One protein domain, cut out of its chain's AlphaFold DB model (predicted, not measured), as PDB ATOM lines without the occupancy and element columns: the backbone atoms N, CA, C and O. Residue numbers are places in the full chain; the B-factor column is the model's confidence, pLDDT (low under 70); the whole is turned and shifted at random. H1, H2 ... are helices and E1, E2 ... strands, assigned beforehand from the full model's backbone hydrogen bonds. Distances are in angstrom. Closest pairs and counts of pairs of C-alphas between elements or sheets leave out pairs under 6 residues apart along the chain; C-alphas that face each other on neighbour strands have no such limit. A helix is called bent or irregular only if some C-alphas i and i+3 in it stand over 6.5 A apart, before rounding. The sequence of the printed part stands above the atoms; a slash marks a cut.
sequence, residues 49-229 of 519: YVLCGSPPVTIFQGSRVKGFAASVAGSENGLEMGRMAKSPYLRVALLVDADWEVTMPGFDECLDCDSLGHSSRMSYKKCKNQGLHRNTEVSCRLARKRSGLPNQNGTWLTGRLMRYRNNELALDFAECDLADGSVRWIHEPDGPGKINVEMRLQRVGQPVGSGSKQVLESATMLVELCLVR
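Overview. This is residues 49 to 229 of the 519 residues of the protein "Hypothetical protein" of Symbiodinium sp. CCMP2592 (UniProt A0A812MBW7). A closed barrel of eight strands, E1, E3, E4, E9, E8, E7, E10 and E11 round the ring, forms the body, and a long arm made by the two-strand ribbon E5 and E6, residues 104 to 117 and the short helix H1 reaches away from it; residues 114 to 120 stick out free. The further strand E2 is paired onto E3, and H2 lies outside the barrel. The printed part has 181 residues, with two named helices and eleven named strands in the order E1 E2 E3 E4 E5 H1 E6 E7 E8 E9 H2 E10 E11; the class is mostly strand, and both sheets are antiparallel. The whole is loose, with a radius of gyration of the C-alphas of 20.1 A, and spans 64 by 48 by 36 A, the arm making much of the length.

Along the chain. The barrel's strands are E1, residues 49 to 51, beginning at C-alpha 49 (89.466, 71.096, 90.026); E2, 57 to 60; E3, 63 to 73, 29.1 A; E4, 89 to 97, 25.2 A; E7, 136 to 142, 20.3 A; E8, 157 to 165, 25.7 A; E9, 170 to 177, 23.4 A; E10, 194 to 204, 31.7 A; and E11, 215 to 227, 34.0 A, ending at C-alpha 227 (85.056, 70.618, 88.761). In the arm are E5, residues 101 to 103, H1, 118 to 122, and E6, 126 to 128. H2 holds residues 181 to 187.

Arrangement. E2, E3 and E4 form a meander, each strand the antiparallel neighbour of the one before, and so do E7, E8 and E9. Within hydrogen-bond range are N 58 and O 65 in the hairpin E2 and E3, 2.9 A, N 66 and O 95 in the hairpin E3 and E4, 2.8 A, N 92 and O 174 between E4 and E9, 2.8 A, N 162 and O 173 in the hairpin E8 and E9, 2.8 A, N 157 and O 140 in the hairpin E7 and E8, 2.8 A, N 139 and O 200 between E7 and E10, 2.9 A, and N 199 and O 221 in the hairpin E10 and E11, 2.8 A. E1 closes the ring, with E3 on one side, N 51 and O 70 at 2.9 A, and E11 on the other side, N 226 and O 50 at 2.8 A. H2 is on the barrel at a height of 9.6 A, only just over none of its strands, with 2 of its C-alphas falling on E7. H2 is irregular, C-alphas 182 and 185 being 7.9 A apart; 0 of 3 O i to N i+4 pairs but 2 of 4 O i to N i+3 pairs are within hydrogen-bond range, while in H1 every O i to N i+4 pair is. E5 and E6 are antiparallel, N 101 and O 128 at 2.9 A, and H1 is not on the barrel.

Size, cuts and confidence. The C-alphas of Asp 114 and Ser 147, the two farthest apart, are 65.3 A apart. The printed part has no cut. The links E3 to E4, E5 to H1 and E7 to E8 are long. The mean pLDDT of the printed part is 81.5; it is under 70 in residues 75 to 86, 104 to 125, 167 to 169, 180 to 183 and 186 to 187.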
ATOM      1  N   TYR A  49      89.521  70.492  91.347       95.25
ATOM      2  CA  TYR A  49      89.466  71.096  90.026       95.25
ATOM      3  C   TYR A  49      90.709  70.755  89.215       95.25
ATOM      4  O   TYR A  49      91.798  70.629  89.769       95.25
ATOM      5  N   VAL A  50      90.548  70.649  87.900       96.94
ATOM      6  CA  VAL A  50      91.639  70.492  86.924       96.94
ATOM      7  C   VAL A  50      91.503  71.534  85.823       96.94
ATOM      8  O   VAL A  50      90.417  72.078  85.635       96.94
ATOM      9  N   LEU A  51      92.579  71.822  85.099       97.31
ATOM     10  CA  LEU A  51      92.568  72.754  83.973       97.31
ATOM     11  C   LEU A  51      91.465  72.417  82.954       97.31
ATOM     12  O   LEU A  51      91.321  71.270  82.532       97.31
ATOM     13  N   CYS A  52      90.672  73.420  82.572       93.69
ATOM     14  CA  CYS A  52      89.689  73.288  81.502       93.69
ATOM     15  C   CYS A  52      90.337  73.569  80.142       93.69
ATOM     16  O   CYS A  52      90.893  74.644  79.940       93.69
ATOM     17  N   GLY A  53      90.125  72.683  79.168       91.38
ATOM     18  CA  GLY A  53      90.353  73.000  77.756       91.38
ATOM     19  C   GLY A  53      91.788  73.427  77.437       91.38
ATOM     20  O   GLY A  53      92.739  72.746  77.805       91.38
ATOM     21  N   SER A  54      91.933  74.521  76.685       92.62
ATOM     22  CA  SER A  54      93.232  74.982  76.192       92.62
ATOM     23  C   SER A  54      94.085  75.629  77.294       92.62
ATOM     24  O   SER A  54      93.558  76.419  78.080       92.62
ATOM     25  N   PRO A  55      95.409  75.384  77.307       95.44
ATOM     26  CA  PRO A  55      96.326  76.024  78.242       95.44
ATOM     27  C   PRO A  55      96.249  77.555  78.211       95.44
ATOM     28  O   PRO A  55      96.347  78.139  77.126       95.44
ATOM     29  N   PRO A  56      96.123  78.234  79.363       96.94
ATOM     30  CA  PRO A  56      96.179  79.682  79.421       96.94
ATOM     31  C   PRO A  56      97.587  80.196  79.116       96.94
ATOM     32  O   PRO A  56      98.596  79.578  79.469       96.94
ATOM     33  N   VAL A  57      97.649  81.348  78.451       97.31
ATOM     34  CA  VAL A  57      98.887  81.952  77.949       97.31
ATOM     35  C   VAL A  57      98.921  83.438  78.297       97.31
ATOM     36  O   VAL A  57      97.900  84.120  78.231       97.31
ATOM     37  N   THR A  58     100.102  83.947  78.639       97.50
ATOM     38  CA  THR A  58     100.388  85.381  78.782       97.50
ATOM     39  C   THR A  58     101.773  85.698  78.214       97.50
ATOM     40  O   THR A  58     102.583  84.795  78.019       97.50
ATOM     41  N   ILE A  59     102.067  86.973  77.962       97.75
ATOM     42  CA  ILE A  59     103.434  87.442  77.692       97.75
ATOM     43  C   ILE A  59     104.028  87.979  78.995       97.75
ATOM     44  O   ILE A  59     103.356  88.730  79.703       97.75
ATOM     45  N   PHE A  60     105.247  87.562  79.328       96.69
ATOM     46  CA  PHE A  60     105.985  88.003  80.510       96.69
ATOM     47  C   PHE A  60     107.488  87.839  80.264       96.69
ATOM     48  O   PHE A  60     107.922  86.805  79.765       96.69
ATOM     49  N   GLN A  61     108.275  88.855  80.603       92.69
ATOM     50  CA  GLN A  61     109.716  88.946  80.338       92.69
ATOM     51  C   GLN A  61     110.052  88.876  78.846       92.69
ATOM     52  O   GLN A  61     111.091  88.360  78.458       92.69
ATOM     53  N   GLY A  62     109.153  89.392  78.000       94.25
ATOM     54  CA  GLY A  62     109.271  89.308  76.540       94.25
ATOM     55  C   GLY A  62     108.993  87.917  75.955       94.25
ATOM     56  O   GLY A  62     108.917  87.789  74.736       94.25
ATOM     57  N   SER A  63     108.767  86.905  76.795       95.00
ATOM     58  CA  SER A  63     108.532  85.520  76.385       95.00
ATOM     59  C   SER A  63     107.078  85.109  76.600       95.00
ATOM     60  O   SER A  63     106.347  85.673  77.420       95.00
ATOM     61  N   ARG A  64     106.634  84.094  75.857       96.50
ATOM     62  CA  ARG A  64     105.303  83.516  76.036       96.50
ATOM     63  C   ARG A  64     105.336  82.533  77.206       96.50
ATOM     64  O   ARG A  64     106.059  81.546  77.168       96.50
ATOM     65  N   VAL A  65     104.538  82.787  78.239       97.12
ATOM     66  CA  VAL A  65     104.406  81.912  79.412       97.12
ATOM     67  C   VAL A  65     103.070  81.187  79.349       97.12
ATOM     68  O   VAL A  65     102.019  81.821  79.225       97.12
ATOM     69  N   LYS A  66     103.102  79.860  79.446       97.44
ATOM     70  CA  LYS A  66     101.933  78.980  79.347       97.44
ATOM     71  C   LYS A  66     101.742  78.182  80.633       97.44
ATOM     72  O   LYS A  66     102.685  77.568  81.120       97.44
ATOM     73  N   GLY A  67     100.517  78.152  81.155       97.38
ATOM     74  CA  GLY A  67     100.111  77.230  82.217       97.38
ATOM     75  C   GLY A  67      99.628  75.918  81.608       97.38
ATOM     76  O   GLY A  67      98.447  75.790  81.311       97.38
ATOM     77  N   PHE A  68     100.526  74.968  81.353       97.25
ATOM     78  CA  PHE A  68     100.190  73.765  80.576       97.25
ATOM     79  C   PHE A  68      99.471  72.681  81.386       97.25
ATOM     80  O   PHE A  68      98.866  71.793  80.801       97.25
ATOM     81  N   ALA A  69      99.495  72.768  82.715       97.56
ATOM     82  CA  ALA A  69      98.678  71.950  83.603       97.56
ATOM     83  C   ALA A  69      98.273  72.776  84.820       97.56
ATOM     84  O   ALA A  69      99.041  73.621  85.281       97.56
ATOM     85  N   ALA A  70      97.090  72.523  85.370       97.69
ATOM     86  CA  ALA A  70      96.671  73.146  86.616       97.69
ATOM     87  C   ALA A  70      95.692  72.263  87.380       97.69
ATOM     88  O   ALA A  70      94.892  71.539  86.783       97.69
ATOM     89  N   SER A  71      95.720  72.359  88.704       96.62
ATOM     90  CA  SER A  71      94.704  71.745  89.547       96.62
ATOM     91  C   SER A  71      94.483  72.514  90.842       96.62
ATOM     92  O   SER A  71      95.328  73.293  91.280       96.62
ATOM     93  N   VAL A  72      93.351  72.253  91.490       93.81
ATOM     94  CA  VAL A  72      93.065  72.622  92.881       93.81
ATOM     95  C   VAL A  72      92.681  71.349  93.613       93.81
ATOM     96  O   VAL A  72      91.761  70.647  93.192       93.81
ATOM     97  N   ALA A  73      93.401  71.047  94.684       88.06
ATOM     98  CA  ALA A  73      93.124  69.920  95.561       88.06
ATOM     99  C   ALA A  73      93.484  70.308  97.000       88.06
ATOM    100  O   ALA A  73      94.395  71.113  97.208       88.06
ATOM    101  N   GLY A  74      92.745  69.771  97.970       77.56
ATOM    102  CA  GLY A  74      93.087  69.829  99.391       77.56
ATOM    103  C   GLY A  74      93.635  68.489  99.878       77.56
ATOM    104  O   GLY A  74      93.580  67.494  99.155       77.56
ATOM    105  N   SER A  75      94.143  68.462 101.110       67.25
ATOM    106  CA  SER A  75      94.532  67.202 101.749       67.25
ATOM    107  C   SER A  75      93.293  66.460 102.240       67.25
ATOM    108  O   SER A  75      92.614  66.932 103.153       67.25
ATOM    109  N   GLU A  76      92.987  65.302 101.653       62.34
ATOM    110  CA  GLU A  76      91.869  64.459 102.109       62.34
ATOM    111  C   GLU A  76      92.211  63.705 103.414       62.34
ATOM    112  O   GLU A  76      91.314  63.319 104.162       62.34
ATOM    113  N   ASN A  77      93.503  63.588 103.756       55.75
ATOM    114  CA  ASN A  77      94.000  62.776 104.876       55.75
ATOM    115  C   ASN A  77      94.126  63.519 106.218       55.75
ATOM    116  O   ASN A  77      94.548  62.931 107.212       55.75
ATOM    117  N   GLY A  78      93.756  64.801 106.295       49.25
ATOM    118  CA  GLY A  78      93.905  65.594 107.526       49.25
ATOM    119  C   GLY A  78      93.080  65.107 108.729       49.25
ATOM    120  O   GLY A  78      93.284  65.569 109.845       49.25
ATOM    121  N   LEU A  79      92.140  64.178 108.550       47.47
ATOM    122  CA  LEU A  79      91.211  63.809 109.621       47.47
ATOM    123  C   LEU A  79      91.765  62.807 110.642       47.47
ATOM    124  O   LEU A  79      91.235  62.757 111.750       47.47
ATOM    125  N   GLU A  80      92.822  62.049 110.340       49.47
ATOM    126  CA  GLU A  80      93.187  60.914 111.203       49.47
ATOM    127  C   GLU A  80      93.970  61.268 112.479       49.47
ATOM    128  O   GLU A  80      94.008  60.448 113.390       49.47
ATOM    129  N   MET A  81      94.524  62.481 112.642       44.00
ATOM    130  CA  MET A  81      95.285  62.836 113.865       44.00
ATOM    131  C   MET A  81      95.160  64.299 114.335       44.00
ATOM    132  O   MET A  81      96.102  64.868 114.885       44.00
ATOM    133  N   GLY A  82      94.012  64.952 114.125       41.84
ATOM    134  CA  GLY A  82      93.766  66.304 114.663       41.84
ATOM    135  C   GLY A  82      94.660  67.416 114.087       41.84
ATOM    136  O   GLY A  82      94.638  68.542 114.588       41.84
ATOM    137  N   ARG A  83      95.432  67.133 113.030       44.41
ATOM    138  CA  ARG A  83      96.142  68.142 112.233       44.41
ATOM    139  C   ARG A  83      95.175  68.708 111.202       44.41
ATOM    140  O   ARG A  83      94.483  67.954 110.534       44.41
ATOM    141  N   MET A  84      95.098  70.031 111.072       42.62
ATOM    142  CA  MET A  84      94.202  70.643 110.087       42.62
ATOM    143  C   MET A  84      94.551  70.139 108.681       42.62
ATOM    144  O   MET A  84      95.715  70.177 108.281       42.62
ATOM    145  N   ALA A  85      93.544  69.663 107.943       61.69
ATOM    146  CA  ALA A  85      93.673  69.368 106.521       61.69
ATOM    147  C   ALA A  85      94.293  70.582 105.815       61.69
ATOM    148  O   ALA A  85      93.827  71.706 106.024       61.69
ATOM    149  N   LYS A  86      95.348  70.373 105.007       67.50
ATOM    150  CA  LYS A  86      95.912  71.459 104.190       67.50
ATOM    151  C   LYS A  86      94.777  72.079 103.381       67.50
ATOM    152  O   LYS A  86      93.992  71.354 102.755       67.50
ATOM    153  N   SER A  87      94.689  73.405 103.432       77.81
ATOM    154  CA  SER A  87      93.725  74.169 102.657       77.81
ATOM    155  C   SER A  87      93.841  73.818 101.174       77.81
ATOM    156  O   SER A  87      94.926  73.474 100.697       77.81
ATOM    157  N   PRO A  88      92.730  73.867 100.422       86.75
ATOM    158  CA  PRO A  88      92.791  73.697  98.982       86.75
ATOM    159  C   PRO A  88      93.697  74.775  98.388       86.75
ATOM    160  O   PRO A  88      93.531  75.961  98.668       86.75
ATOM    161  N   TYR A  89      94.637  74.370  97.541       91.19
ATOM    162  CA  TYR A  89      95.573  75.292  96.906       91.19
ATOM    163  C   TYR A  89      95.641  75.045  95.402       91.19
ATOM    164  O   TYR A  89      95.541  73.914  94.920       91.19
ATOM    165  N   LEU A  90      95.798  76.121  94.638       94.81
ATOM    166  CA  LEU A  90      96.064  76.062  93.206       94.81
ATOM    167  C   LEU A  90      97.523  75.662  92.987       94.81
ATOM    168  O   LEU A  90      98.404  76.219  93.633       94.81
ATOM    169  N   ARG A  91      97.772  74.752  92.044       96.00
ATOM    170  CA  ARG A  91      99.090  74.537  91.431       96.00
ATOM    171  C   ARG A  91      98.956  74.651  89.925       96.00
ATOM    172  O   ARG A  91      98.032  74.073  89.354       96.00
ATOM    173  N   VAL A  92      99.882  75.366  89.301       97.44
ATOM    174  CA  VAL A  92      99.980  75.532  87.850       97.44
ATOM    175  C   VAL A  92     101.393  75.168  87.420       97.44
ATOM    176  O   VAL A  92     102.341  75.778  87.904       97.44
ATOM    177  N   ALA A  93     101.536  74.202  86.515       96.94
ATOM    178  CA  ALA A  93     102.804  73.914  85.852       96.94
ATOM    179  C   ALA A  93     103.016  74.925  84.719       96.94
ATOM    180  O   ALA A  93     102.137  75.115  83.871       96.94
ATOM    181  N   LEU A  94     104.161  75.602  84.735       97.06
ATOM    182  CA  LEU A  94     104.479  76.729  83.870       97.06
ATOM    183  C   LEU A  94     105.569  76.363  82.867       97.06
ATOM    184  O   LEU A  94     106.556  75.709  83.192       97.06
ATOM    185  N   LEU A  95     105.383  76.849  81.646       95.31
ATOM    186  CA  LEU A  95     106.309  76.718  80.534       95.31
ATOM    187  C   LEU A  95     106.658  78.110  80.016       95.31
ATOM    188  O   LEU A  95     105.754  78.862  79.645       95.31
ATOM    189  N   VAL A  96     107.949  78.435  79.953       94.69
ATOM    190  CA  VAL A  96     108.445  79.608  79.223       94.69
ATOM    191  C   VAL A  96     108.834  79.160  77.819       94.69
ATOM    192  O   VAL A  96     109.749  78.366  77.634       94.69
ATOM    193  N   ASP A  97     108.087  79.623  76.829       92.12
ATOM    194  CA  ASP A  97     108.231  79.248  75.426       92.12
ATOM    195  C   ASP A  97     109.249  80.179  74.749       92.12
ATOM    196  O   ASP A  97     108.878  81.111  74.034       92.12
ATOM    197  N   ALA A  98     110.524  79.996  75.103       88.12
ATOM    198  CA  ALA A  98     111.671  80.726  74.569       88.12
ATOM    199  C   ALA A  98     112.977  79.958  74.844       88.12
ATOM    200  O   ALA A  98     113.070  79.244  75.845       88.12
ATOM    201  N   ASP A  99     113.974  80.161  73.978       85.00
ATOM    202  CA  ASP A  99     115.376  79.774  74.190       85.00
ATOM    203  C   ASP A  99     115.577  78.296  74.573       85.00
ATOM    204  O   ASP A  99     116.227  77.964  75.565       85.00
ATOM    205  N   TRP A 100     114.987  77.391  73.785       87.06
ATOM    206  CA  TRP A 100     115.152  75.950  73.974       87.06
ATOM    207  C   TRP A 100     116.563  75.495  73.608       87.06
ATOM    208  O   TRP A 100     116.986  75.590  72.456       87.06
ATOM    209  N   GLU A 101     117.255  74.910  74.577       84.44
ATOM    210  CA  GLU A 101     118.569  74.308  74.397       84.44
ATOM    211  C   GLU A 101     118.465  72.785  74.462       84.44
ATOM    212  O   GLU A 101     117.853  72.218  75.372       84.44
ATOM    213  N   VAL A 102     119.088  72.103  73.501       78.62
ATOM    214  CA  VAL A 102     119.240  70.648  73.545       78.62
ATOM    215  C   VAL A 102     120.515  70.338  74.309       78.62
ATOM    216  O   VAL A 102     121.619  70.574  73.823       78.62
ATOM    217  N   THR A 103     120.362  69.783  75.504       70.00
ATOM    218  CA  THR A 103     121.484  69.412  76.366       70.00
ATOM    219  C   THR A 103     121.597  67.896  76.447       70.00
ATOM    220  O   THR A 103     120.591  67.181  76.487       70.00
ATOM    221  N   MET A 104     122.828  67.388  76.451       62.69
ATOM    222  CA  MET A 104     123.093  66.012  76.862       62.69
ATOM    223  C   MET A 104     123.511  66.025  78.332       62.69
ATOM    224  O   MET A 104     124.492  66.698  78.657       62.69
ATOM    225  N   PRO A 105     122.809  65.313  79.225       57.00
ATOM    226  CA  PRO A 105     123.257  65.176  80.600       57.00
ATOM    227  C   PRO A 105     124.640  64.497  80.627       57.00
ATOM    228  O   PRO A 105     124.798  63.394  80.110       57.00
ATOM    229  N   GLY A 106     125.650  65.161  81.198       54.06
ATOM    230  CA  GLY A 106     126.903  64.521  81.627       54.06
ATOM    231  C   GLY A 106     127.857  63.993  80.545       54.06
ATOM    232  O   GLY A 106     128.712  63.166  80.864       54.06
ATOM    233  N   PHE A 107     127.765  64.435  79.285       53.94
ATOM    234  CA  PHE A 107     128.629  63.891  78.221       53.94
ATOM    235  C   PHE A 107     130.122  64.209  78.393       53.94
ATOM    236  O   PHE A 107     130.955  63.406  77.980       53.94
ATOM    237  N   ASP A 108     130.464  65.309  79.066       54.47
ATOM    238  CA  ASP A 108     131.865  65.663  79.331       54.47
ATOM    239  C   ASP A 108     132.528  64.749  80.388       54.47
ATOM    240  O   ASP A 108     133.752  64.737  80.507       54.47
ATOM    241  N   GLU A 109     131.756  63.929  81.120       52.19
ATOM    242  CA  GLU A 109     132.263  63.031  82.176       52.19
ATOM    243  C   GLU A 109     132.138  61.528  81.849       52.19
ATOM    244  O   GLU A 109     132.585  60.670  82.618       52.19
ATOM    245  N   CYS A 110     131.548  61.167  80.707       54.91
ATOM    246  CA  CYS A 110     131.324  59.773  80.329       54.91
ATOM    247  C   CYS A 110     132.567  59.158  79.660       54.91
ATOM    248  O   CYS A 110     132.664  59.071  78.437       54.91
ATOM    249  N   LEU A 111     133.517  58.694  80.474       52.53
ATOM    250  CA  LEU A 111     134.785  58.097  80.019       52.53
ATOM    251  C   LEU A 111     134.643  56.798  79.188       52.53
ATOM    252  O   LEU A 111     135.632  56.362  78.607       52.53
ATOM    253  N   ASP A 112     133.454  56.185  79.112       56.50
ATOM    254  CA  ASP A 112     133.215  54.925  78.381       56.50
ATOM    255  C   ASP A 112     131.866  54.916  77.632       56.50
ATOM    256  O   ASP A 112     131.081  53.968  77.666       56.50
ATOM    257  N   CYS A 113     131.556  56.024  76.960       53.66
ATOM    258  CA  CYS A 113     130.320  56.175  76.193       53.66
ATOM    259  C   CYS A 113     130.270  55.326  74.908       53.66
ATOM    260  O   CYS A 113     129.221  55.253  74.264       53.66
ATOM    261  N   ASP A 114     131.375  54.689  74.505       49.59
ATOM    262  CA  ASP A 114     131.426  53.713  73.403       49.59
ATOM    263  C   ASP A 114     130.769  52.375  73.770       49.59
ATOM    264  O   ASP A 114     130.265  51.681  72.888       49.59
ATOM    265  N   SER A 115     130.672  52.059  75.066       44.16
ATOM    266  CA  SER A 115     129.929  50.894  75.567       44.16
ATOM    267  C   SER A 115     128.407  51.103  75.615       44.16
ATOM    268  O   SER A 115     127.634  50.140  75.647       44.16
ATOM    269  N   LEU A 116     127.952  52.359  75.603       43.44
ATOM    270  CA  LEU A 116     126.537  52.710  75.624       43.44
ATOM    271  C   LEU A 116     125.985  52.591  74.197       43.44
ATOM    272  O   LEU A 116     126.268  53.421  73.333       43.44
ATOM    273  N   GLY A 117     125.208  51.531  73.940       47.62
ATOM    274  CA  GLY A 117     124.610  51.250  72.629       47.62
ATOM    275  C   GLY A 117     123.841  52.440  72.036       47.62
ATOM    276  O   GLY A 117     123.447  53.357  72.754       47.62
ATOM    277  N   HIS A 118     123.603  52.421  70.718       39.66
ATOM    278  CA  HIS A 118     123.068  53.559  69.949       39.66
ATOM    279  C   HIS A 118     121.773  54.166  70.521       39.66
ATOM    280  O   HIS A 118     121.626  55.393  70.485       39.66
ATOM    281  N   SER A 119     120.885  53.342  71.093       39.78
ATOM    282  CA  SER A 119     119.669  53.791  71.783       39.78
ATOM    283  C   SER A 119     120.001  54.785  72.896       39.78
ATOM    284  O   SER A 119     119.487  55.895  72.870       39.78
ATOM    285  N   SER A 120     120.984  54.471  73.742       46.03
ATOM    286  CA  SER A 120     121.479  55.314  74.840       46.03
ATOM    287  C   SER A 120     122.033  56.675  74.386       46.03
ATOM    288  O   SER A 120     122.002  57.638  75.138       46.03
ATOM    289  N   ARG A 121     122.573  56.800  73.166       47.62
ATOM    290  CA  ARG A 121     123.139  58.079  72.684       47.62
ATOM    291  C   ARG A 121     122.077  59.037  72.150       47.62
ATOM    292  O   ARG A 121     122.243  60.249  72.255       47.62
ATOM    293  N   MET A 122     121.001  58.512  71.559       43.12
ATOM    294  CA  MET A 122     119.903  59.334  71.034       43.12
ATOM    295  C   MET A 122     118.777  59.547  72.055       43.12
ATOM    296  O   MET A 122     118.088  60.562  71.982       43.12
ATOM    297  N   SER A 123     118.608  58.639  73.021       52.69
ATOM    298  CA  SER A 123     117.482  58.643  73.963       52.69
ATOM    299  C   SER A 123     117.584  59.666  75.097       52.69
ATOM    300  O   SER A 123     116.599  59.906  75.787       52.69
ATOM    301  N   TYR A 124     118.744  60.290  75.321       62.09
ATOM    302  CA  TYR A 124     118.946  61.112  76.524       62.09
ATOM    303  C   TYR A 124     119.185  62.599  76.266       62.09
ATOM    304  O   TYR A 124     119.387  63.345  77.219       62.09
ATOM    305  N   LYS A 125     119.098  63.071  75.016       68.56
ATOM    306  CA  LYS A 125     119.050  64.516  74.750       68.56
ATOM    307  C   LYS A 125     117.759  65.094  75.330       68.56
ATOM    308  O   LYS A 125     116.667  64.734  74.890       68.56
ATOM    309  N   LYS A 126     117.890  65.975  76.322       79.50
ATOM    310  CA  LYS A 126     116.769  66.680  76.954       79.50
ATOM    311  C   LYS A 126     116.749  68.125  76.477       79.50
ATOM    312  O   LYS A 126     117.795  68.767  76.356       79.50
ATOM    313  N   CYS A 127     115.552  68.637  76.230       85.62
ATOM    314  CA  CYS A 127     115.350  70.048  75.950       85.62
ATOM    315  C   CYS A 127     115.173  70.798  77.269       85.62
ATOM    316  O   CYS A 127     114.368  70.392  78.110       85.62
ATOM    317  N   LYS A 128     115.906  71.894  77.438       83.88
ATOM    318  CA  LYS A 128     115.795  72.778  78.597       83.88
ATOM    319  C   LYS A 128     115.482  74.195  78.159       83.88
ATOM    320  O   LYS A 128     115.877  74.613  77.077       83.88
ATOM    321  N   ASN A 129     114.808  74.923  79.034       85.62
ATOM    322  CA  ASN A 129     114.687  76.371  78.974       85.62
ATOM    323  C   ASN A 129     115.176  76.961  80.305       85.62
ATOM    324  O   ASN A 129     115.314  76.258  81.309       85.62
ATOM    325  N   GLN A 130     115.428  78.267  80.335       87.06
ATOM    326  CA  GLN A 130     115.829  78.950  81.574       87.06
ATOM    327  C   GLN A 130     114.665  79.052  82.584       87.06
ATOM    328  O   GLN A 130     114.865  79.145  83.802       87.06
ATOM    329  N   GLY A 131     113.430  78.988  82.081       91.38
ATOM    330  CA  GLY A 131     112.212  79.237  82.843       91.38
ATOM    331  C   GLY A 131     112.101  80.695  83.298       91.38
ATOM    332  O   GLY A 131     112.657  81.607  82.692       91.38
ATOM    333  N   LEU A 132     111.327  80.936  84.351       93.31
ATOM    334  CA  LEU A 132     111.055  82.258  84.900       93.31
ATOM    335  C   LEU A 132     112.208  82.752  85.771       93.31
ATOM    336  O   LEU A 132     112.714  82.039  86.641       93.31
ATOM    337  N   HIS A 133     112.532  84.041  85.638       92.75
ATOM    338  CA  HIS A 133     113.562  84.695  86.444       92.75
ATOM    339  C   HIS A 133     113.367  84.463  87.957       92.75
ATOM    340  O   HIS A 133     112.238  84.502  88.463       92.75
ATOM    341  N   ARG A 134     114.469  84.306  88.707       90.44
ATOM    342  CA  ARG A 134     114.475  84.017  90.160       90.44
ATOM    343  C   ARG A 134     113.675  85.004  91.028       90.44
ATOM    344  O   ARG A 134     112.986  84.605  91.960       90.44
ATOM    345  N   ASN A 135     113.664  86.281  90.648       92.94
ATOM    346  CA  ASN A 135     112.886  87.337  91.318       92.94
ATOM    347  C   ASN A 135     111.427  87.441  90.826       92.94
ATOM    348  O   ASN A 135     110.840  88.522  90.863       92.94
ATOM    349  N   THR A 136     110.863  86.378  90.260       95.19
ATOM    350  CA  THR A 136     109.447  86.368  89.881       95.19
ATOM    351  C   THR A 136     108.605  86.024  91.107       95.19
ATOM    352  O   THR A 136     108.780  84.963  91.703       95.19
ATOM    353  N   GLU A 137     107.704  86.924  91.478       95.81
ATOM    354  CA  GLU A 137     106.680  86.728  92.498       95.81
ATOM    355  C   GLU A 137     105.369  86.289  91.841       95.81
ATOM    356  O   GLU A 137     105.018  86.730  90.741       95.81
ATOM    357  N   VAL A 138     104.645  85.407  92.526       96.38
ATOM    358  CA  VAL A 138     103.356  84.871  92.087       96.38
ATOM    359  C   VAL A 138     102.290  85.351  93.058       96.38
ATOM    360  O   VAL A 138     102.498  85.379  94.267       96.38
ATOM    361  N   SER A 139     101.130  85.725  92.539       95.81
ATOM    362  CA  SER A 139      99.936  85.950  93.353       95.81
ATOM    363  C   SER A 139      98.694  85.504  92.599       95.81
ATOM    364  O   SER A 139      98.675  85.539  91.372       95.81
ATOM    365  N   CYS A 140      97.651  85.098  93.314       95.62
ATOM    366  CA  CYS A 140      96.413  84.642  92.695       95.62
ATOM    367  C   CYS A 140      95.181  85.258  93.349       95.62
ATOM    368  O   CYS A 140      95.197  85.623  94.521       95.62
ATOM    369  N   ARG A 141      94.081  85.329  92.604       93.06
ATOM    370  CA  ARG A 141      92.749  85.605  93.153       93.06
ATOM    371  C   ARG A 141      91.668  84.959  92.300       93.06
ATOM    372  O   ARG A 141      91.840  84.765  91.100       93.06
ATOM    373  N   LEU A 142      90.513  84.675  92.893       91.56
ATOM    374  CA  LEU A 142      89.338  84.277  92.116       91.56
ATOM    375  C   LEU A 142      88.875  85.443  91.239       91.56
ATOM    376  O   LEU A 142      88.633  86.532  91.758       91.56
ATOM    377  N   ALA A 143      88.686  85.196  89.942       87.75
ATOM    378  CA  ALA A 143      88.230  86.198  88.975       87.75
ATOM    379  C   ALA A 143      86.759  86.594  89.192       87.75
ATOM    380  O   ALA A 143      86.329  87.705  88.877       87.75
ATOM    381  N   ARG A 144      85.955  85.666  89.725       85.25
ATOM    382  CA  ARG A 144      84.523  85.847  89.979       85.25
ATOM    383  C   ARG A 144      84.160  85.387  91.382       85.25
ATOM    384  O   ARG A 144      84.726  84.432  91.906       85.25
ATOM    385  N   LYS A 145      83.181  86.064  91.971       80.00
ATOM    386  CA  LYS A 145      82.509  85.633  93.198       80.00
ATOM    387  C   LYS A 145      81.593  84.446  92.887       80.00
ATOM    388  O   LYS A 145      81.223  84.229  91.736       80.00
ATOM    389  N   ARG A 146      81.132  83.742  93.926       73.12
ATOM    390  CA  ARG A 146      80.145  82.653  93.794       73.12
ATOM    391  C   ARG A 146      78.874  83.076  93.048       73.12
ATOM    392  O   ARG A 146      78.326  82.289  92.291       73.12
ATOM    393  N   SER A 147      78.434  84.325  93.216       74.31
ATOM    394  CA  SER A 147      77.284  84.886  92.492       74.31
ATOM    395  C   SER A 147      77.503  85.036  90.979       74.31
ATOM    396  O   SER A 147      76.617  85.517  90.282       74.31
ATOM    397  N   GLY A 148      78.690  84.698  90.464       78.12
ATOM    398  CA  GLY A 148      79.077  84.886  89.068       78.12
ATOM    399  C   GLY A 148      79.536  86.308  88.737       78.12
ATOM    400  O   GLY A 148      80.061  86.530  87.645       78.12
ATOM    401  N   LEU A 149      79.392  87.256  89.672       83.50
ATOM    402  CA  LEU A 149      79.850  88.634  89.503       83.50
ATOM    403  C   LEU A 149      81.386  88.712  89.484       83.50
ATOM    404  O   LEU A 149      82.034  87.993  90.251       83.50
ATOM    405  N   PRO A 150      81.981  89.607  88.675       85.50
ATOM    406  CA  PRO A 150      83.416  89.870  88.705       85.50
ATOM    407  C   PRO A 150      83.906  90.225  90.111       85.50
ATOM    408  O   PRO A 150      83.261  90.972  90.850       85.50
ATOM    409  N   ASN A 151      85.072  89.710  90.484       84.94
ATOM    410  CA  ASN A 151      85.692  89.958  91.780       84.94
ATOM    411  C   ASN A 151      86.805  91.014  91.667       84.94
ATOM    412  O   ASN A 151      87.954  90.766  92.020       84.94
ATOM    413  N   GLN A 152      86.467  92.204  91.161       86.12
ATOM    414  CA  GLN A 152      87.449  93.268  90.889       86.12
ATOM    415  C   GLN A 152      88.236  93.693  92.140       86.12
ATOM    416  O   GLN A 152      89.438  93.949  92.056       86.12
ATOM    417  N   ASN A 153      87.574  93.671  93.300       86.06
ATOM    418  CA  ASN A 153      88.146  94.022  94.603       86.06
ATOM    419  C   ASN A 153      88.627  92.789  95.390       86.06
ATOM    420  O   ASN A 153      88.762  92.857  96.608       86.06
ATOM    421  N   GLY A 154      88.818  91.646  94.724       84.00
ATOM    422  CA  GLY A 154      89.363  90.454  95.361       84.00
ATOM    423  C   GLY A 154      90.800  90.685  95.815       84.00
ATOM    424  O   GLY A 154      91.623  91.162  95.025       84.00
ATOM    425  N   THR A 155      91.092  90.332  97.066       89.00
ATOM    426  CA  THR A 155      92.446  90.338  97.622       89.00
ATOM    427  C   THR A 155      93.332  89.397  96.814       89.00
ATOM    428  O   THR A 155      92.956  88.256  96.543       89.00
ATOM    429  N   TRP A 156      94.505  89.883  96.413       91.88
ATOM    430  CA  TRP A 156      95.535  89.036  95.825       91.88
ATOM    431  C   TRP A 156      96.197  88.226  96.930       91.88
ATOM    432  O   TRP A 156      96.798  88.792  97.840       91.88
ATOM    433  N   LEU A 157      96.078  86.911  96.836       92.12
ATOM    434  CA  LEU A 157      96.733  85.970  97.727       92.12
ATOM    435  C   LEU A 157      98.164  85.776  97.242       92.12
ATOM    436  O   LEU A 157      98.397  85.546  96.052       92.12
ATOM    437  N   THR A 158      99.122  85.909  98.153       92.12
ATOM    438  CA  THR A 158     100.529  85.646  97.856       92.12
ATOM    439  C   THR A 158     100.694  84.176  97.494       92.12
ATOM    440  O   THR A 158     100.234  83.295  98.217       92.12
ATOM    441  N   GLY A 159     101.333  83.925  96.359       92.88
ATOM    442  CA  GLY A 159     101.705  82.595  95.910       92.88
ATOM    443  C   GLY A 159     103.194  82.324  96.089       92.88
ATOM    444  O   GLY A 159     103.972  83.186  96.500       92.88
ATOM    445  N   ARG A 160     103.594  81.108  95.732       92.50
ATOM    446  CA  ARG A 160     104.977  80.648  95.672       92.50
ATOM    447  C   ARG A 160     105.311  80.254  94.240       92.50
ATOM    448  O   ARG A 160     104.502  79.629  93.560       92.50
ATOM    449  N   LEU A 161     106.519  80.593  93.801       93.12
ATOM    450  CA  LEU A 161     107.107  80.046  92.586       93.12
ATOM    451  C   LEU A 161     108.119  78.975  92.978       93.12
ATOM    452  O   LEU A 161     109.125  79.274  93.615       93.12
ATOM    453  N   MET A 162     107.839  77.732  92.616       90.62
ATOM    454  CA  MET A 162     108.728  76.598  92.832       90.62
ATOM    455  C   MET A 162     109.455  76.306  91.533       90.62
ATOM    456  O   MET A 162     108.841  76.302  90.465       90.62
ATOM    457  N   ARG A 163     110.758  76.061  91.629       88.81
ATOM    458  CA  ARG A 163     111.612  75.808  90.474       88.81
ATOM    459  C   ARG A 163     112.322  74.490  90.681       88.81
ATOM    460  O   ARG A 163     112.972  74.302  91.703       88.81
ATOM    461  N   TYR A 164     112.207  73.611  89.703       84.62
ATOM    462  CA  TYR A 164     112.978  72.383  89.639       84.62
ATOM    463  C   TYR A 164     113.992  72.548  88.526       84.62
ATOM    464  O   TYR A 164     113.610  72.775  87.375       84.62
ATOM    465  N   ARG A 165     115.269  72.521  88.893       79.69
ATOM    466  CA  ARG A 165     116.409  72.660  87.992       79.69
ATOM    467  C   ARG A 165     117.382  71.528  88.304       79.69
ATOM    468  O   ARG A 165     117.736  71.327  89.454       79.69
ATOM    469  N   ASN A 166     117.741  70.736  87.301       71.44
ATOM    470  CA  ASN A 166     118.856  69.795  87.353       71.44
ATOM    471  C   ASN A 166     119.373  69.512  85.927       71.44
ATOM    472  O   ASN A 166     119.012  70.179  84.949       71.44
ATOM    473  N   ASN A 167     120.234  68.503  85.787       64.69
ATOM    474  CA  ASN A 167     120.817  68.131  84.500       64.69
ATOM    475  C   ASN A 167     119.810  67.594  83.462       64.69
ATOM    476  O   ASN A 167     120.134  67.585  82.279       64.69
ATOM    477  N   GLU A 168     118.584  67.270  83.856       62.03
ATOM    478  CA  GLU A 168     117.521  66.712  83.008       62.03
ATOM    479  C   GLU A 168     116.221  67.537  83.041       62.03
ATOM    480  O   GLU A 168     115.393  67.431  82.138       62.03
ATOM    481  N   LEU A 169     116.043  68.367  84.070       69.19
ATOM    482  CA  LEU A 169     114.788  69.000  84.444       69.19
ATOM    483  C   LEU A 169     114.954  70.513  84.540       69.19
ATOM    484  O   LEU A 169     115.807  70.997  85.276       69.19
ATOM    485  N   ALA A 170     114.091  71.255  83.856       82.06
ATOM    486  CA  ALA A 170     113.894  72.676  84.100       82.06
ATOM    487  C   ALA A 170     112.399  72.992  84.027       82.06
ATOM    488  O   ALA A 170     111.844  73.125  82.941       82.06
ATOM    489  N   LEU A 171     111.728  73.036  85.179       90.25
ATOM    490  CA  LEU A 171     110.290  73.296  85.260       90.25
ATOM    491  C   LEU A 171     109.940  74.247  86.391       90.25
ATOM    492  O   LEU A 171     110.510  74.189  87.483       90.25
ATOM    493  N   ASP A 172     108.951  75.089  86.123       94.31
ATOM    494  CA  ASP A 172     108.414  76.036  87.083       94.31
ATOM    495  C   ASP A 172     106.984  75.682  87.446       94.31
ATOM    496  O   ASP A 172     106.190  75.248  86.613       94.31
ATOM    497  N   PHE A 173     106.641  75.919  88.704       95.62
ATOM    498  CA  PHE A 173     105.300  75.723  89.214       95.62
ATOM    499  C   PHE A 173     104.892  76.930  90.047       95.62
ATOM    500  O   PHE A 173     105.603  77.337  90.965       95.62
ATOM    501  N   ALA A 174     103.727  77.489  89.754       95.75
ATOM    502  CA  ALA A 174     103.090  78.489  90.595       95.75
ATOM    503  C   ALA A 174     102.111  77.804  91.550       95.75
ATOM    504  O   ALA A 174     101.236  77.059  91.110       95.75
ATOM    505  N   GLU A 175     102.229  78.090  92.841       94.00
ATOM    506  CA  GLU A 175     101.278  77.666  93.864       94.00
ATOM    507  C   GLU A 175     100.636  78.860  94.553       94.00
ATOM    508  O   GLU A 175     101.303  79.842  94.857       94.00
ATOM    509  N   CYS A 176      99.340  78.770  94.825       92.31
ATOM    510  CA  CYS A 176      98.606  79.786  95.567       92.31
ATOM    511  C   CYS A 176      97.643  79.109  96.532       92.31
ATOM    512  O   CYS A 176      96.786  78.332  96.105       92.31
ATOM    513  N   ASP A 177      97.759  79.430  97.817       88.38
ATOM    514  CA  ASP A 177      96.781  78.999  98.809       88.38
ATOM    515  C   ASP A 177      95.435  79.675  98.520       88.38
ATOM    516  O   ASP A 177      95.376  80.886  98.303       88.38
ATOM    517  N   LEU A 178      94.357  78.892  98.476       84.56
ATOM    518  CA  LEU A 178      93.001  79.396  98.279       84.56
ATOM    519  C   LEU A 178      92.217  79.433  99.605       84.56
ATOM    520  O   LEU A 178      90.995  79.522  99.578       84.56
ATOM    521  N   ALA A 179      92.890  79.391 100.761       71.25
ATOM    522  CA  ALA A 179      92.277  79.360 102.094       71.25
ATOM    523  C   ALA A 179      91.448  80.595 102.502       71.25
ATOM    524  O   ALA A 179      90.738  80.535 103.509       71.25
ATOM    525  N   ASP A 180      91.528  81.723 101.789       63.22
ATOM    526  CA  ASP A 180      90.801  82.931 102.196       63.22
ATOM    527  C   ASP A 180      89.273  82.706 102.148       63.22
ATOM    528  O   ASP A 180      88.745  81.978 101.305       63.22
ATOM    529  N   GLY A 181      88.523  83.357 103.043       59.78
ATOM    530  CA  GLY A 181      87.087  83.145 103.277       59.78
ATOM    531  C   GLY A 181      86.185  83.300 102.041       59.78
ATOM    532  O   GLY A 181      85.021  82.898 102.074       59.78
ATOM    533  N   SER A 182      86.721  83.822 100.936       58.56
ATOM    534  CA  SER A 182      86.084  83.871  99.616       58.56
ATOM    535  C   SER A 182      85.907  82.501  98.937       58.56
ATOM    536  O   SER A 182      85.136  82.397  97.977       58.56
ATOM    537  N   VAL A 183      86.558  81.449  99.448       66.00
ATOM    538  CA  VAL A 183      86.616  80.118  98.821       66.00
ATOM    539  C   VAL A 183      85.968  79.016  99.677       66.00
ATOM    540  O   VAL A 183      86.067  77.833  99.371       66.00
ATOM    541  N   ARG A 184      85.203  79.380 100.718       70.44
ATOM    542  CA  ARG A 184      84.482  78.410 101.579       70.44
ATOM    543  C   ARG A 184      83.616  77.410 100.802       70.44
ATOM    544  O   ARG A 184      83.456  76.277 101.241       70.44
ATOM    545  N   TRP A 185      83.112  77.807  99.633       70.06
ATOM    546  CA  TRP A 185      82.316  76.949  98.756       70.06
ATOM    547  C   TRP A 185      83.106  75.776  98.152       70.06
ATOM    548  O   TRP A 185      82.486  74.835  97.668       70.06
ATOM    549  N   ILE A 186      84.449  75.760  98.190       69.88
ATOM    550  CA  ILE A 186      85.224  74.568  97.798       69.88
ATOM    551  C   ILE A 186      84.894  73.374  98.702       69.88
ATOM    552  O   ILE A 186      84.998  72.238  98.261       69.88
ATOM    553  N   HIS A 187      84.426  73.600  99.925       69.19
ATOM    554  CA  HIS A 187      84.009  72.521 100.820       69.19
ATOM    555  C   HIS A 187      82.517  72.174 100.705       69.19
ATOM    556  O   HIS A 187      82.029  71.317 101.436       69.19
ATOM    557  N   GLU A 188      81.771  72.837  99.815       74.56
ATOM    558  CA  GLU A 188      80.355  72.542  99.598       74.56
ATOM    559  C   GLU A 188      80.178  71.431  98.549       74.56
ATOM    560  O   GLU A 188      80.845  71.484  97.521       74.56
ATOM    561  N   PRO A 189      79.254  70.468  98.732       72.31
ATOM    562  CA  PRO A 189      79.076  69.340  97.806       72.31
ATOM    563  C   PRO A 189      78.806  69.740  96.344       72.31
ATOM    564  O   PRO A 189      79.202  69.032  95.422       72.31
ATOM    565  N   ASP A 190      78.162  70.893  96.139       78.69
ATOM    566  CA  ASP A 190      77.763  71.420  94.832       78.69
ATOM    567  C   ASP A 190      78.574  72.668  94.461       78.69
ATOM    568  O   ASP A 190      78.036  73.749  94.192       78.69
ATOM    569  N   GLY A 191      79.902  72.530  94.466       81.94
ATOM    570  CA  GLY A 191      80.792  73.577  93.976       81.94
ATOM    571  C   GLY A 191      80.426  74.038  92.555       81.94
ATOM    572  O   GLY A 191      79.848  73.282  91.763       81.94
ATOM    573  N   PRO A 192      80.774  75.279  92.173       86.75
ATOM    574  CA  PRO A 192      80.596  75.744  90.805       86.75
ATOM    575  C   PRO A 192      81.307  74.785  89.845       86.75
ATOM    576  O   PRO A 192      82.458  74.407  90.066       86.75
ATOM    577  N   GLY A 193      80.625  74.396  88.763       90.12
ATOM    578  CA  GLY A 193      81.169  73.445  87.787       90.12
ATOM    579  C   GLY A 193      82.442  73.940  87.092       90.12
ATOM    580  O   GLY A 193      83.233  73.131  86.613       90.12
ATOM    581  N   LYS A 194      82.647  75.261  87.067       93.31
ATOM    582  CA  LYS A 194      83.858  75.922  86.585       93.31
ATOM    583  C   LYS A 194      84.220  77.097  87.475       93.31
ATOM    584  O   LYS A 194      83.335  77.804  87.957       93.31
ATOM    585  N   ILE A 195      85.514  77.342  87.621       92.81
ATOM    586  CA  ILE A 195      86.059  78.495  88.337       92.81
ATOM    587  C   ILE A 195      87.147  79.141  87.496       92.81
ATOM    588  O   ILE A 195      87.781  78.491  86.674       92.81
ATOM    589  N   ASN A 196      87.345  80.437  87.695       94.38
ATOM    590  CA  ASN A 196      88.379  81.199  87.012       94.38
ATOM    591  C   ASN A 196      89.292  81.813  88.065       94.38
ATOM    592  O   ASN A 196      88.808  82.526  88.952       94.38
ATOM    593  N   VAL A 197      90.589  81.544  87.965       94.56
ATOM    594  CA  VAL A 197      91.612  82.116  88.840       94.56
ATOM    595  C   VAL A 197      92.484  83.050  88.016       94.56
ATOM    596  O   VAL A 197      93.075  82.641  87.023       94.56
ATOM    597  N   GLU A 198      92.563  84.312  88.416       96.12
ATOM    598  CA  GLU A 198      93.567  85.233  87.896       96.12
ATOM    599  C   GLU A 198      94.875  84.961  88.632       96.12
ATOM    600  O   GLU A 198      94.952  85.123  89.849       96.12
ATOM    601  N   MET A 199      95.896  84.542  87.895       97.31
ATOM    602  CA  MET A 199      97.254  84.350  88.387       97.31
ATOM    603  C   MET A 199      98.135  85.456  87.823       97.31
ATOM    604  O   MET A 199      98.219  85.644  86.613       97.31
ATOM    605  N   ARG A 200      98.805  86.191  88.699       97.44
ATOM    606  CA  ARG A 200      99.665  87.312  88.353       97.44
ATOM    607  C   ARG A 200     101.118  86.958  88.622       97.44
ATOM    608  O   ARG A 200     101.468  86.560  89.731       97.44
ATOM    609  N   LEU A 201     101.940  87.152  87.598       97.50
ATOM    610  CA  LEU A 201     103.392  87.021  87.631       97.50
ATOM    611  C   LEU A 201     103.988  88.426  87.697       97.50
ATOM    612  O   LEU A 201     103.618  89.279  86.889       97.50
ATOM    613  N   GLN A 202     104.880  88.684  88.650       96.94
ATOM    614  CA  GLN A 202     105.518  89.991  88.822       96.94
ATOM    615  C   GLN A 202     107.026  89.831  88.929       96.94
ATOM    616  O   GLN A 202     107.509  89.084  89.770       96.94
ATOM    617  N   ARG A 203     107.797  90.542  88.107       95.88
ATOM    618  CA  ARG A 203     109.252  90.599  88.271       95.88
ATOM    619  C   ARG A 203     109.569  91.730  89.230       95.88
ATOM    620  O   ARG A 203     109.308  92.890  88.910       95.88
ATOM    621  N   VAL A 204     110.151  91.409  90.379       94.19
ATOM    622  CA  VAL A 204     110.553  92.426  91.353       94.19
ATOM    623  C   VAL A 204     112.037  92.761  91.226       94.19
ATOM    624  O   VAL A 204     112.903  91.890  91.093       94.19
ATOM    625  N   GLY A 205     112.331  94.058  91.224       91.06
ATOM    626  CA  GLY A 205     113.686  94.577  91.340       91.06
ATOM    627  C   GLY A 205     114.232  94.373  92.750       91.06
ATOM    628  O   GLY A 205     113.480  94.138  93.701       91.06
ATOM    629  N   GLN A 206     115.554  94.476  92.895       86.75
ATOM    630  CA  GLN A 206     116.143  94.583  94.227       86.75
ATOM    631  C   GLN A 206     115.639  95.870  94.901       86.75
ATOM    632  O   GLN A 206     115.495  96.889  94.221       86.75
ATOM    633  N   PRO A 207     115.341  95.843  96.210       82.94
ATOM    634  CA  PRO A 207     114.950  97.049  96.926       82.94
ATOM    635  C   PRO A 207     116.098  98.068  96.879       82.94
ATOM    636  O   PRO A 207     117.215  97.775  97.304       82.94
ATOM    637  N   VAL A 208     115.831  99.264  96.352       83.00
ATOM    638  CA  VAL A 208     116.785 100.381  96.351       83.00
ATOM    639  C   VAL A 208     116.489 101.240  97.583       83.00
ATOM    640  O   VAL A 208     115.590 102.076  97.567       83.00
ATOM    641  N   GLY A 209     117.218 101.008  98.678       85.44
ATOM    642  CA  GLY A 209     117.038 101.731  99.946       85.44
ATOM    643  C   GLY A 209     115.994 101.114 100.891       85.44
ATOM    644  O   GLY A 209     115.769  99.907 100.884       85.44
ATOM    645  N   SER A 210     115.383 101.939 101.750       76.81
ATOM    646  CA  SER A 210     114.521 101.510 102.869       76.81
ATOM    647  C   SER A 210     113.052 101.242 102.514       76.81
ATOM    648  O   SER A 210     112.239 101.045 103.416       76.81
ATOM    649  N   GLY A 211     112.669 101.236 101.236       70.88
ATOM    650  CA  GLY A 211     111.253 101.228 100.867       70.88
ATOM    651  C   GLY A 211     110.954 100.461  99.590       70.88
ATOM    652  O   GLY A 211     111.497 100.785  98.546       70.88
ATOM    653  N   SER A 212     110.034  99.501  99.713       82.88
ATOM    654  CA  SER A 212     109.249  98.823  98.669       82.88
ATOM    655  C   SER A 212     110.004  98.211  97.479       82.88
ATOM    656  O   SER A 212     110.712  98.870  96.726       82.88
ATOM    657  N   LYS A 213     109.759  96.921  97.226       88.62
ATOM    658  CA  LYS A 213     110.203  96.256  95.994       88.62
ATOM    659  C   LYS A 213     109.573  96.950  94.778       88.62
ATOM    660  O   LYS A 213     108.351  97.056  94.692       88.62
ATOM    661  N   GLN A 214     110.394  97.409  93.834       90.44
ATOM    662  CA  GLN A 214     109.902  97.971  92.577       90.44
ATOM    663  C   GLN A 214     109.429  96.833  91.665       90.44
ATOM    664  O   GLN A 214     110.208  95.941  91.326       90.44
ATOM    665  N   VAL A 215     108.164  96.865  91.249       91.50
ATOM    666  CA  VAL A 215     107.655  95.957  90.214       91.50
ATOM    667  C   VAL A 215     108.191  96.438  88.869       91.50
ATOM    668  O   VAL A 215     107.847  97.527  88.418       91.50
ATOM    669  N   LEU A 216     109.058  95.638  88.254       92.62
ATOM    670  CA  LEU A 216     109.657  95.936  86.952       92.62
ATOM    671  C   LEU A 216     108.711  95.556  85.813       92.62
ATOM    672  O   LEU A 216     108.649  96.236  84.796       92.62
ATOM    673  N   GLU A 217     107.976  94.463  85.996       95.75
ATOM    674  CA  GLU A 217     107.072  93.912  84.995       95.75
ATOM    675  C   GLU A 217     105.970  93.102  85.681       95.75
ATOM    676  O   GLU A 217     106.206  92.484  86.722       95.75
ATOM    677  N   SER A 218     104.768  93.093  85.106       96.31
ATOM    678  CA  SER A 218     103.641  92.316  85.612       96.31
ATOM    679  C   SER A 218     102.806  91.774  84.461       96.31
ATOM    680  O   SER A 218     102.465  92.509  83.539       96.31
ATOM    681  N   ALA A 219     102.399  90.515  84.570       97.56
ATOM    682  CA  ALA A 219     101.492  89.857  83.637       97.56
ATOM    683  C   ALA A 219     100.403  89.109  84.406       97.56
ATOM    684  O   ALA A 219     100.639  88.658  85.527       97.56
ATOM    685  N   THR A 220      99.206  88.989  83.828       97.25
ATOM    686  CA  THR A 220      98.098  88.230  84.428       97.25
ATOM    687  C   THR A 220      97.614  87.169  83.454       97.25
ATOM    688  O   THR A 220      97.339  87.457  82.293       97.25
ATOM    689  N   MET A 221      97.489  85.948  83.953       97.19
ATOM    690  CA  MET A 221      96.997  84.773  83.255       97.19
ATOM    691  C   MET A 221      95.663  84.351  83.875       97.19
ATOM    692  O   MET A 221      95.546  84.261  85.097       97.19
ATOM    693  N   LEU A 222      94.658  84.077  83.042       97.12
ATOM    694  CA  LEU A 222      93.366  83.565  83.498       97.12
ATOM    695  C   LEU A 222      93.348  82.037  83.412       97.12
ATOM    696  O   LEU A 222      93.320  81.483  82.320       97.12
ATOM    697  N   VAL A 223      93.349  81.363  84.558       97.00
ATOM    698  CA  VAL A 223      93.320  79.901  84.663       97.00
ATOM    699  C   VAL A 223      91.874  79.443  84.865       97.00
ATOM    700  O   VAL A 223      91.307  79.615  85.947       97.00
ATOM    701  N   GLU A 224      91.264  78.873  83.822       96.44
ATOM    702  CA  GLU A 224      89.935  78.253  83.911       96.44
ATOM    703  C   GLU A 224      90.070  76.809  84.414       96.44
ATOM    704  O   GLU A 224      90.808  76.008  83.841       96.44
ATOM    705  N   LEU A 225      89.352  76.460  85.480       96.44
ATOM    706  CA  LEU A 225      89.401  75.138  86.098       96.44
ATOM    707  C   LEU A 225      88.004  74.515  86.188       96.44
ATOM    708  O   LEU A 225      87.019  75.192  86.485       96.44
ATOM    709  N   CYS A 226      87.930  73.209  85.956       95.81
ATOM    710  CA  CYS A 226      86.714  72.418  85.821       95.81
ATOM    711  C   CYS A 226      86.566  71.494  87.028       95.81
ATOM    712  O   CYS A 226      87.523  70.821  87.415       95.81
ATOM    713  N   LEU A 227      85.365  71.455  87.606       94.06
ATOM    714  CA  LEU A 227      85.056  70.618  88.761       94.06
ATOM    715  C   LEU A 227      85.191  69.134  88.406       94.06
ATOM    716  O   LEU A 227      84.579  68.638  87.457       94.06
ATOM    717  N   VAL A 228      85.928  68.406  89.235       92.75
ATOM    718  CA  VAL A 228      86.056  66.953  89.177       92.75
ATOM    719  C   VAL A 228      84.895  66.336  89.957       92.75
ATOM    720  O   VAL A 228      84.924  66.247  91.179       92.75
ATOM    721  N   ARG A 229      83.859  65.884  89.241       89.31
ATOM    722  CA  ARG A 229      82.632  65.301  89.834       89.31
ATOM    723  C   ARG A 229      82.705  63.808  90.160       89.31
ATOM    724  O   ARG A 229      81.701  63.202  90.520       89.31
TER     725      ARG A 229